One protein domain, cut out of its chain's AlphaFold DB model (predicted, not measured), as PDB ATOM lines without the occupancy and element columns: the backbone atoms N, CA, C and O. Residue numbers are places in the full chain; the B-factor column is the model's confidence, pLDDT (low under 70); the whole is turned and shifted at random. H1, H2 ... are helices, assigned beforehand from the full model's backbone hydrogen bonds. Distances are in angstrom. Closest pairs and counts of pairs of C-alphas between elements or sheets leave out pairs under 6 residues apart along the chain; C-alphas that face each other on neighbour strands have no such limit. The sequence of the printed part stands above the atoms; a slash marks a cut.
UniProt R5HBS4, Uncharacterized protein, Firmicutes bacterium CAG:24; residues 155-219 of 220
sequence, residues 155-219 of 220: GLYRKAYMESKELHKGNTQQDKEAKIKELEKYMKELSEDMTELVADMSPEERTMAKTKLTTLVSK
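Overview. This is residues 155 to 219 of the 220 residues of an uncharacterized protein of Firmicutes bacterium CAG:24 (UniProt R5HBS4). One long helix, H2, makes the long axis, and a shorter helix at each of its ends folds back along it. H1 packs side by side on residues 178 to 189 of H2 as a helical hairpin, while H3 is held off from H2, and residues 211 to 219, of which 211 to 217 belong to H3, stick out free. The 65 printed residues hold three named helices, H1, H2 and H3 along the chain, and no named strand: the class is all helix. The whole is loose, with a radius of gyration of the C-alphas of 15.4 A, and only just a rod, spanning 46 by 23 by 14 A.

Arrangement. H2, residues 173 to 199, touches H1, residues 155 to 167, with its residues 178 to 189 alone. The closest C-alphas of this hairpin, those of Tyr 157 and Tyr 186, are 4.7 A apart. H1 and H2 run opposite ways at a shallow tilt of 12 degrees. H3, residues 203 to 217, is close to H2 but not clearly touching; their closest C-alphas, those of Val 198 and Arg 206, are 6.9 A apart. H2 and H3 run opposite ways at a shallow tilt of 18 degrees, with centres 20.1 A apart. H1 and H3 are apart. In H1, H2 and H3 every O i to N i+4 pair is within hydrogen-bond range.

Along the chain. H2 measures 39.2 A from C-alpha 173 at (32.500, -0.239, 32.436) to C-alpha 199. H1 measures 18.6 A and begins with C-alpha 155 at (40.005, -7.942, 8.089). H3 measures 21.2 A and ends with C-alpha 217 at (44.347, -22.032, 21.045).

Size, cuts and confidence. The two C-alphas farthest apart, those of Thr 172 and Pro 203, are 46.5 A apart. The printed part has no cut, and both links are tight. The mean pLDDT of the printed part is 81.9; residues 170 to 171 are under 70.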
ATOM      1  N   GLY A 155      38.996  -9.008   8.122       73.50
ATOM      2  CA  GLY A 155      40.005  -7.942   8.089       73.50
ATOM      3  C   GLY A 155      39.463  -6.554   8.459       73.50
ATOM      4  O   GLY A 155      40.181  -5.725   9.022       73.50
ATOM      5  N   LEU A 156      38.180  -6.305   8.202       72.94
ATOM      6  CA  LEU A 156      37.517  -5.030   8.483       72.94
ATOM      7  C   LEU A 156      37.091  -4.917   9.926       72.94
ATOM      8  O   LEU A 156      37.356  -3.910  10.579       72.94
ATOM      9  N   TYR A 157      36.484  -5.983  10.429       76.75
ATOM     10  CA  TYR A 157      36.095  -6.053  11.824       76.75
ATOM     11  C   TYR A 157      37.320  -6.104  12.740       76.75
ATOM     12  O   TYR A 157      37.271  -5.578  13.847       76.75
ATOM     13  N   ARG A 158      38.470  -6.601  12.257       80.69
ATOM     14  CA  ARG A 158      39.751  -6.444  12.953       80.69
ATOM     15  C   ARG A 158      40.148  -4.975  13.098       80.69
ATOM     16  O   ARG A 158      40.579  -4.579  14.179       80.69
ATOM     17  N   LYS A 159      40.018  -4.167  12.038       79.12
ATOM     18  CA  LYS A 159      40.295  -2.719  12.099       79.12
ATOM     19  C   LYS A 159      39.339  -2.024  13.069       79.12
ATOM     20  O   LYS A 159      39.816  -1.317  13.949       79.12
ATOM     21  N   ALA A 160      38.039  -2.303  12.969       77.62
ATOM     22  CA  ALA A 160      37.019  -1.736  13.855       77.62
ATOM     23  C   ALA A 160      37.257  -2.093  15.334       77.62
ATOM     24  O   ALA A 160      37.188  -1.229  16.205       77.62
ATOM     25  N   TYR A 161      37.636  -3.341  15.626       78.69
ATOM     26  CA  TYR A 161      37.994  -3.766  16.979       78.69
ATOM     27  C   TYR A 161      39.237  -3.040  17.514       78.69
ATOM     28  O   TYR A 161      39.254  -2.604  18.667       78.69
ATOM     29  N   MET A 162      40.280  -2.884  16.693       82.19
ATOM     30  CA  MET A 162      41.496  -2.166  17.094       82.19
ATOM     31  C   MET A 162      41.224  -0.675  17.322       82.19
ATOM     32  O   MET A 162      41.673  -0.129  18.325       82.19
ATOM     33  N   GLU A 163      40.422  -0.051  16.461       81.75
ATOM     34  CA  GLU A 163      39.978   1.338  16.603       81.75
ATOM     35  C   GLU A 163      39.137   1.533  17.873       81.75
ATOM     36  O   GLU A 163      39.416   2.419  18.677       81.75
ATOM     37  N   SER A 164      38.181   0.640  18.139       77.62
ATOM     38  CA  SER A 164      37.414   0.636  19.390       77.62
ATOM     39  C   SER A 164      38.332   0.490  20.606       77.62
ATOM     40  O   SER A 164      38.208   1.222  21.587       77.62
ATOM     41  N   LYS A 165      39.341  -0.383  20.540       80.12
ATOM     42  CA  LYS A 165      40.326  -0.525  21.616       80.12
ATOM     43  C   LYS A 165      41.146   0.753  21.839       80.12
ATOM     44  O   LYS A 165      41.493   1.037  22.987       80.12
ATOM     45  N   GLU A 166      41.443   1.511  20.783       80.00
ATOM     46  CA  GLU A 166      42.151   2.795  20.853       80.00
ATOM     47  C   GLU A 166      41.287   3.946  21.377       80.00
ATOM     48  O   GLU A 166      41.790   4.777  22.138       80.00
ATOM     49  N   LEU A 167      40.009   3.991  21.001       78.06
ATOM     50  CA  LEU A 167      39.052   5.002  21.458       78.06
ATOM     51  C   LEU A 167      38.666   4.780  22.924       78.06
ATOM     52  O   LEU A 167      38.596   5.719  23.713       78.06
ATOM     53  N   HIS A 168      38.509   3.520  23.318       72.06
ATOM     54  CA  HIS A 168      38.074   3.119  24.649       72.06
ATOM     55  C   HIS A 168      39.264   2.798  25.566       72.06
ATOM     56  O   HIS A 168      39.284   1.775  26.243       72.06
ATOM     57  N   LYS A 169      40.309   3.636  25.610       74.75
ATOM     58  CA  LYS A 169      41.489   3.427  26.489       74.75
ATOM     59  C   LYS A 169      41.166   3.503  27.986       74.75
ATOM     60  O   LYS A 169      41.954   3.019  28.799       74.75
ATOM     61  N   GLY A 170      40.025   4.088  28.344       64.12
ATOM     62  CA  GLY A 170      39.529   4.111  29.711       64.12
ATOM     63  C   GLY A 170      39.219   2.704  30.221       64.12
ATOM     64  O   GLY A 170      38.830   1.802  29.480       64.12
ATOM     65  N   ASN A 171      39.417   2.494  31.522       69.69
ATOM     66  CA  ASN A 171      39.051   1.245  32.193       69.69
ATOM     67  C   ASN A 171      37.605   1.298  32.726       69.69
ATOM     68  O   ASN A 171      37.276   0.638  33.715       69.69
ATOM     69  N   THR A 172      36.760   2.123  32.100       78.88
ATOM     70  CA  THR A 172      35.361   2.307  32.493       78.88
ATOM     71  C   THR A 172      34.523   1.096  32.078       78.88
ATOM     72  O   THR A 172      34.903   0.319  31.201       78.88
ATOM     73  N   GLN A 173      33.377   0.898  32.730       76.44
ATOM     74  CA  GLN A 173      32.500  -0.239  32.436       76.44
ATOM     75  C   GLN A 173      31.941  -0.181  31.002       76.44
ATOM     76  O   GLN A 173      31.901  -1.197  30.314       76.44
ATOM     77  N   GLN A 174      31.616   1.020  30.521       74.50
ATOM     78  CA  GLN A 174      31.124   1.255  29.161       74.50
ATOM     79  C   GLN A 174      32.193   0.953  28.098       74.50
ATOM     80  O   GLN A 174      31.897   0.348  27.071       74.50
ATOM     81  N   ASP A 175      33.456   1.291  28.374       76.31
ATOM     82  CA  ASP A 175      34.589   0.985  27.492       76.31
ATOM     83  C   ASP A 175      34.838  -0.525  27.365       76.31
ATOM     84  O   ASP A 175      35.197  -1.022  26.295       76.31
ATOM     85  N   LYS A 176      34.644  -1.276  28.456       78.56
ATOM     86  CA  LYS A 176      34.756  -2.741  28.446       78.56
ATOM     87  C   LYS A 176      33.652  -3.371  27.604       78.56
ATOM     88  O   LYS A 176      33.944  -4.237  26.784       78.56
ATOM     89  N   GLU A 177      32.416  -2.910  27.765       83.94
ATOM     90  CA  GLU A 177      31.266  -3.394  26.996       83.94
ATOM     91  C   GLU A 177      31.411  -3.092  25.498       83.94
ATOM     92  O   GLU A 177      31.176  -3.973  24.670       83.94
ATOM     93  N   ALA A 178      31.885  -1.897  25.134       80.44
ATOM     94  CA  ALA A 178      32.139  -1.526  23.741       80.44
ATOM     95  C   ALA A 178      33.221  -2.407  23.089       80.44
ATOM     96  O   ALA A 178      33.020  -2.916  21.984       80.44
ATOM     97  N   LYS A 179      34.331  -2.661  23.797       79.38
ATOM     98  CA  LYS A 179      35.400  -3.554  23.319       79.38
ATOM     99  C   LYS A 179      34.925  -4.992  23.143       79.38
ATOM    100  O   LYS A 179      35.302  -5.629  22.164       79.38
ATOM    101  N   ILE A 180      34.132  -5.511  24.084       86.06
ATOM    102  CA  ILE A 180      33.594  -6.878  24.009       86.06
ATOM    103  C   ILE A 180      32.637  -6.993  22.822       86.06
ATOM    104  O   ILE A 180      32.769  -7.913  22.024       86.06
ATOM    105  N   LYS A 181      31.747  -6.015  22.637       86.75
ATOM    106  CA  LYS A 181      30.787  -6.008  21.530       86.75
ATOM    107  C   LYS A 181      31.459  -5.972  20.154       86.75
ATOM    108  O   LYS A 181      31.021  -6.660  19.236       86.75
ATOM    109  N   GLU A 182      32.514  -5.176  19.985       82.75
ATOM    110  CA  GLU A 182      33.288  -5.153  18.734       82.75
ATOM    111  C   GLU A 182      34.121  -6.434  18.546       82.75
ATOM    112  O   GLU A 182      34.230  -6.938  17.427       82.75
ATOM    113  N   LEU A 183      34.643  -7.022  19.632       84.81
ATOM    114  CA  LEU A 183      35.336  -8.314  19.584       84.81
ATOM    115  C   LEU A 183      34.400  -9.449  19.147       84.81
ATOM    116  O   LEU A 183      34.796 -10.280  18.335       84.81
ATOM    117  N   GLU A 184      33.168  -9.479  19.656       86.12
ATOM    118  CA  GLU A 184      32.153 -10.469  19.276       86.12
ATOM    119  C   GLU A 184      31.830 -10.404  17.780       86.12
ATOM    120  O   GLU A 184      31.794 -11.439  17.115       86.12
ATOM    121  N   LYS A 185      31.664  -9.195  17.226       86.50
ATOM    122  CA  LYS A 185      31.454  -9.006  15.781       86.50
ATOM    123  C   LYS A 185      32.636  -9.529  14.967       86.50
ATOM    124  O   LYS A 185      32.433 -10.262  14.004       86.50
ATOM    125  N   TYR A 186      33.861  -9.194  15.374       85.81
ATOM    126  CA  TYR A 186      35.070  -9.682  14.712       85.81
ATOM    127  C   TYR A 186      35.183 -11.208  14.758       85.81
ATOM    128  O   TYR A 186      35.453 -11.824  13.731       85.81
ATOM    129  N   MET A 187      34.939 -11.826  15.915       85.12
ATOM    130  CA  MET A 187      35.006 -13.282  16.059       85.12
ATOM    131  C   MET A 187      33.934 -14.000  15.242       85.12
ATOM    132  O   MET A 187      34.209 -15.062  14.688       85.12
ATOM    133  N   LYS A 188      32.733 -13.422  15.131       88.25
ATOM    134  CA  LYS A 188      31.667 -13.974  14.293       88.25
ATOM    135  C   LYS A 188      32.087 -14.017  12.821       88.25
ATOM    136  O   LYS A 188      32.042 -15.077  12.211       88.25
ATOM    137  N   GLU A 189      32.575 -12.906  12.287       84.75
ATOM    138  CA  GLU A 189      32.954 -12.805  10.869       84.75
ATOM    139  C   GLU A 189      34.240 -13.595  10.570       84.75
ATOM    140  O   GLU A 189      34.355 -14.219   9.524       84.75
ATOM    141  N   LEU A 190      35.177 -13.677  11.527       84.25
ATOM    142  CA  LEU A 190      36.323 -14.589  11.444       84.25
ATOM    143  C   LEU A 190      35.874 -16.055  11.385       84.25
ATOM    144  O   LEU A 190      36.447 -16.839  10.635       84.25
ATOM    145  N   SER A 191      34.862 -16.439  12.167       84.62
ATOM    146  CA  SER A 191      34.327 -17.800  12.123       84.62
ATOM    147  C   SER A 191      33.639 -18.103  10.791       84.62
ATOM    148  O   SER A 191      33.836 -19.193  10.262       84.62
ATOM    149  N   GLU A 192      32.920 -17.133  10.221       86.31
ATOM    150  CA  GLU A 192      32.286 -17.242   8.904       86.31
ATOM    151  C   GLU A 192      33.349 -17.401   7.801       86.31
ATOM    152  O   GLU A 192      33.327 -18.405   7.085       86.31
ATOM    153  N   ASP A 193      34.369 -16.535   7.766       82.56
ATOM    154  CA  ASP A 193      35.506 -16.642   6.836       82.56
ATOM    155  C   ASP A 193      36.233 -18.000   6.980       82.56
ATOM    156  O   ASP A 193      36.606 -18.640   5.995       82.56
ATOM    157  N   MET A 194      36.424 -18.488   8.214       80.94
ATOM    158  CA  MET A 194      37.033 -19.802   8.461       80.94
ATOM    159  C   MET A 194      36.148 -20.956   7.981       80.94
ATOM    160  O   MET A 194      36.677 -21.972   7.525       80.94
ATOM    161  N   THR A 195      34.822 -20.839   8.085       84.50
ATOM    162  CA  THR A 195      33.904 -21.862   7.566       84.50
ATOM    163  C   THR A 195      33.881 -21.902   6.044       84.50
ATOM    164  O   THR A 195      33.903 -23.001   5.490       84.50
ATOM    165  N   GLU A 196      33.923 -20.745   5.376       83.69
ATOM    166  CA  GLU A 196      34.057 -20.658   3.917       83.69
ATOM    167  C   GLU A 196      35.390 -21.262   3.460       83.69
ATOM    168  O   GLU A 196      35.419 -22.113   2.573       83.69
ATOM    169  N   LEU A 197      36.486 -20.936   4.151       80.88
ATOM    170  CA  LEU A 197      37.809 -21.484   3.853       80.88
ATOM    171  C   LEU A 197      37.864 -23.011   4.024       80.88
ATOM    172  O   LEU A 197      38.457 -23.706   3.205       80.88
ATOM    173  N   VAL A 198      37.237 -23.572   5.064       81.50
ATOM    174  CA  VAL A 198      37.232 -25.029   5.295       81.50
ATOM    175  C   VAL A 198      36.343 -25.782   4.296       81.50
ATOM    176  O   VAL A 198      36.606 -26.965   4.038       81.50
ATOM    177  N   ALA A 199      35.318 -25.134   3.732       80.50
ATOM    178  CA  ALA A 199      34.403 -25.754   2.775       80.50
ATOM    179  C   ALA A 199      35.149 -26.272   1.535       80.50
ATOM    180  O   ALA A 199      34.995 -27.447   1.186       80.50
ATOM    181  N   ASP A 200      36.042 -25.454   0.974       78.62
ATOM    182  CA  ASP A 200      36.755 -25.748  -0.277       78.62
ATOM    183  C   ASP A 200      38.117 -26.443  -0.083       78.62
ATOM    184  O   ASP A 200      38.784 -26.805  -1.051       78.62
ATOM    185  N   MET A 201      38.534 -26.690   1.165       81.38
ATOM    186  CA  MET A 201      39.815 -27.339   1.465       81.38
ATOM    187  C   MET A 201      39.822 -28.854   1.220       81.38
ATOM    188  O   MET A 201      38.906 -29.582   1.622       81.38
ATOM    189  N   SER A 202      40.956 -29.340   0.713       85.12
ATOM    190  CA  SER A 202      41.317 -30.759   0.617       85.12
ATOM    191  C   SER A 202      41.496 -31.420   2.003       85.12
ATOM    192  O   SER A 202      41.697 -30.739   3.017       85.12
ATOM    193  N   PRO A 203      41.442 -32.764   2.108       83.00
ATOM    194  CA  PRO A 203      41.635 -33.460   3.386       83.00
ATOM    195  C   PRO A 203      43.006 -33.186   4.028       83.00
ATOM    196  O   PRO A 203      43.097 -33.088   5.254       83.00
ATOM    197  N   GLU A 204      44.054 -33.000   3.226       85.44
ATOM    198  CA  GLU A 204      45.399 -32.667   3.708       85.44
ATOM    199  C   GLU A 204      45.446 -31.249   4.298       85.44
ATOM    200  O   GLU A 204      45.898 -31.061   5.431       85.44
ATOM    201  N   GLU A 205      44.867 -30.258   3.616       84.56
ATOM    202  CA  GLU A 205      44.767 -28.881   4.124       84.56
ATOM    203  C   GLU A 205      43.941 -28.808   5.412       84.56
ATOM    204  O   GLU A 205      44.313 -28.101   6.352       84.56
ATOM    205  N   ARG A 206      42.870 -29.608   5.527       84.50
ATOM    206  CA  ARG A 206      42.047 -29.691   6.750       84.50
ATOM    207  C   ARG A 206      42.835 -30.194   7.947       84.50
ATOM    208  O   ARG A 206      42.654 -29.677   9.051       84.50
ATOM    209  N   THR A 207      43.705 -31.183   7.760       86.00
ATOM    210  CA  THR A 207      44.544 -31.686   8.860       86.00
ATOM    211  C   THR A 207      45.596 -30.659   9.284       86.00
ATOM    212  O   THR A 207      45.773 -30.421  10.483       86.00
ATOM    213  N   MET A 208      46.220 -29.964   8.329       87.38
ATOM    214  CA  MET A 208      47.167 -28.885   8.624       87.38
ATOM    215  C   MET A 208      46.494 -27.688   9.318       87.38
ATOM    216  O   MET A 208      47.026 -27.154  10.292       87.38
ATOM    217  N   ALA A 209      45.315 -27.268   8.858       85.38
ATOM    218  CA  ALA A 209      44.575 -26.166   9.464       85.38
ATOM    219  C   ALA A 209      44.186 -26.490  10.914       85.38
ATOM    220  O   ALA A 209      44.416 -25.679  11.811       85.38
ATOM    221  N   LYS A 210      43.686 -27.708  11.172       85.31
ATOM    222  CA  LYS A 210      43.357 -28.170  12.529       85.31
ATOM    223  C   LYS A 210      44.560 -28.103  13.466       85.31
ATOM    224  O   LYS A 210      44.446 -27.521  14.537       85.31
ATOM    225  N   THR A 211      45.716 -28.633  13.064       89.31
ATOM    226  CA  THR A 211      46.918 -28.631  13.920       89.31
ATOM    227  C   THR A 211      47.398 -27.215  14.247       89.31
ATOM    228  O   THR A 211      47.719 -26.919  15.404       89.31
ATOM    229  N   LYS A 212      47.385 -26.304  13.263       88.00
ATOM    230  CA  LYS A 212      47.726 -24.889  13.469       88.00
ATOM    231  C   LYS A 212      46.745 -24.189  14.411       88.00
ATOM    232  O   LYS A 212      47.188 -23.492  15.321       88.00
ATOM    233  N   LEU A 213      45.441 -24.408  14.246       85.75
ATOM    234  CA  LEU A 213      44.416 -23.822  15.116       85.75
ATOM    235  C   LEU A 213      44.511 -24.341  16.550       85.75
ATOM    236  O   LEU A 213      44.499 -23.539  17.479       85.75
ATOM    237  N   THR A 214      44.684 -25.649  16.747       86.19
ATOM    238  CA  THR A 214      44.875 -26.220  18.087       86.19
ATOM    239  C   THR A 214      46.104 -25.621  18.768       86.19
ATOM    240  O   THR A 214      46.029 -25.229  19.927       86.19
ATOM    241  N   THR A 215      47.207 -25.452  18.033       90.50
ATOM    242  CA  THR A 215      48.429 -24.828  18.566       90.50
ATOM    243  C   THR A 215      48.212 -23.366  18.961       90.50
ATOM    244  O   THR A 215      48.750 -22.921  19.972       90.50
ATOM    245  N   LEU A 216      47.445 -22.604  18.173       85.06
ATOM    246  CA  LEU A 216      47.112 -21.214  18.494       85.06
ATOM    247  C   LEU A 216      46.232 -21.117  19.740       85.06
ATOM    248  O   LEU A 216      46.516 -20.297  20.606       85.06
ATOM    249  N   VAL A 217      45.216 -21.977  19.859       85.56
ATOM    250  CA  VAL A 217      44.347 -22.032  21.045       85.56
ATOM    251  C   VAL A 217      45.142 -22.393  22.295       85.56
ATOM    252  O   VAL A 217      44.930 -21.785  23.331       85.56
ATOM    253  N   SER A 218      46.106 -23.310  22.202       84.44
ATOM    254  CA  SER A 218      46.973 -23.654  23.338       84.44
ATOM    255  C   SER A 218      47.950 -22.547  23.758       84.44
ATOM    256  O   SER A 218      48.567 -22.672  24.811       84.44
ATOM    257  N   LYS A 219      48.149 -21.507  22.936       84.00
ATOM    258  CA  LYS A 219      49.032 -20.365  23.239       84.00
ATOM    259  C   LYS A 219      48.295 -19.157  23.824       84.00
ATOM    260  O   LYS A 219      48.972 -18.232  24.270       84.00
TER     261      LYS A 219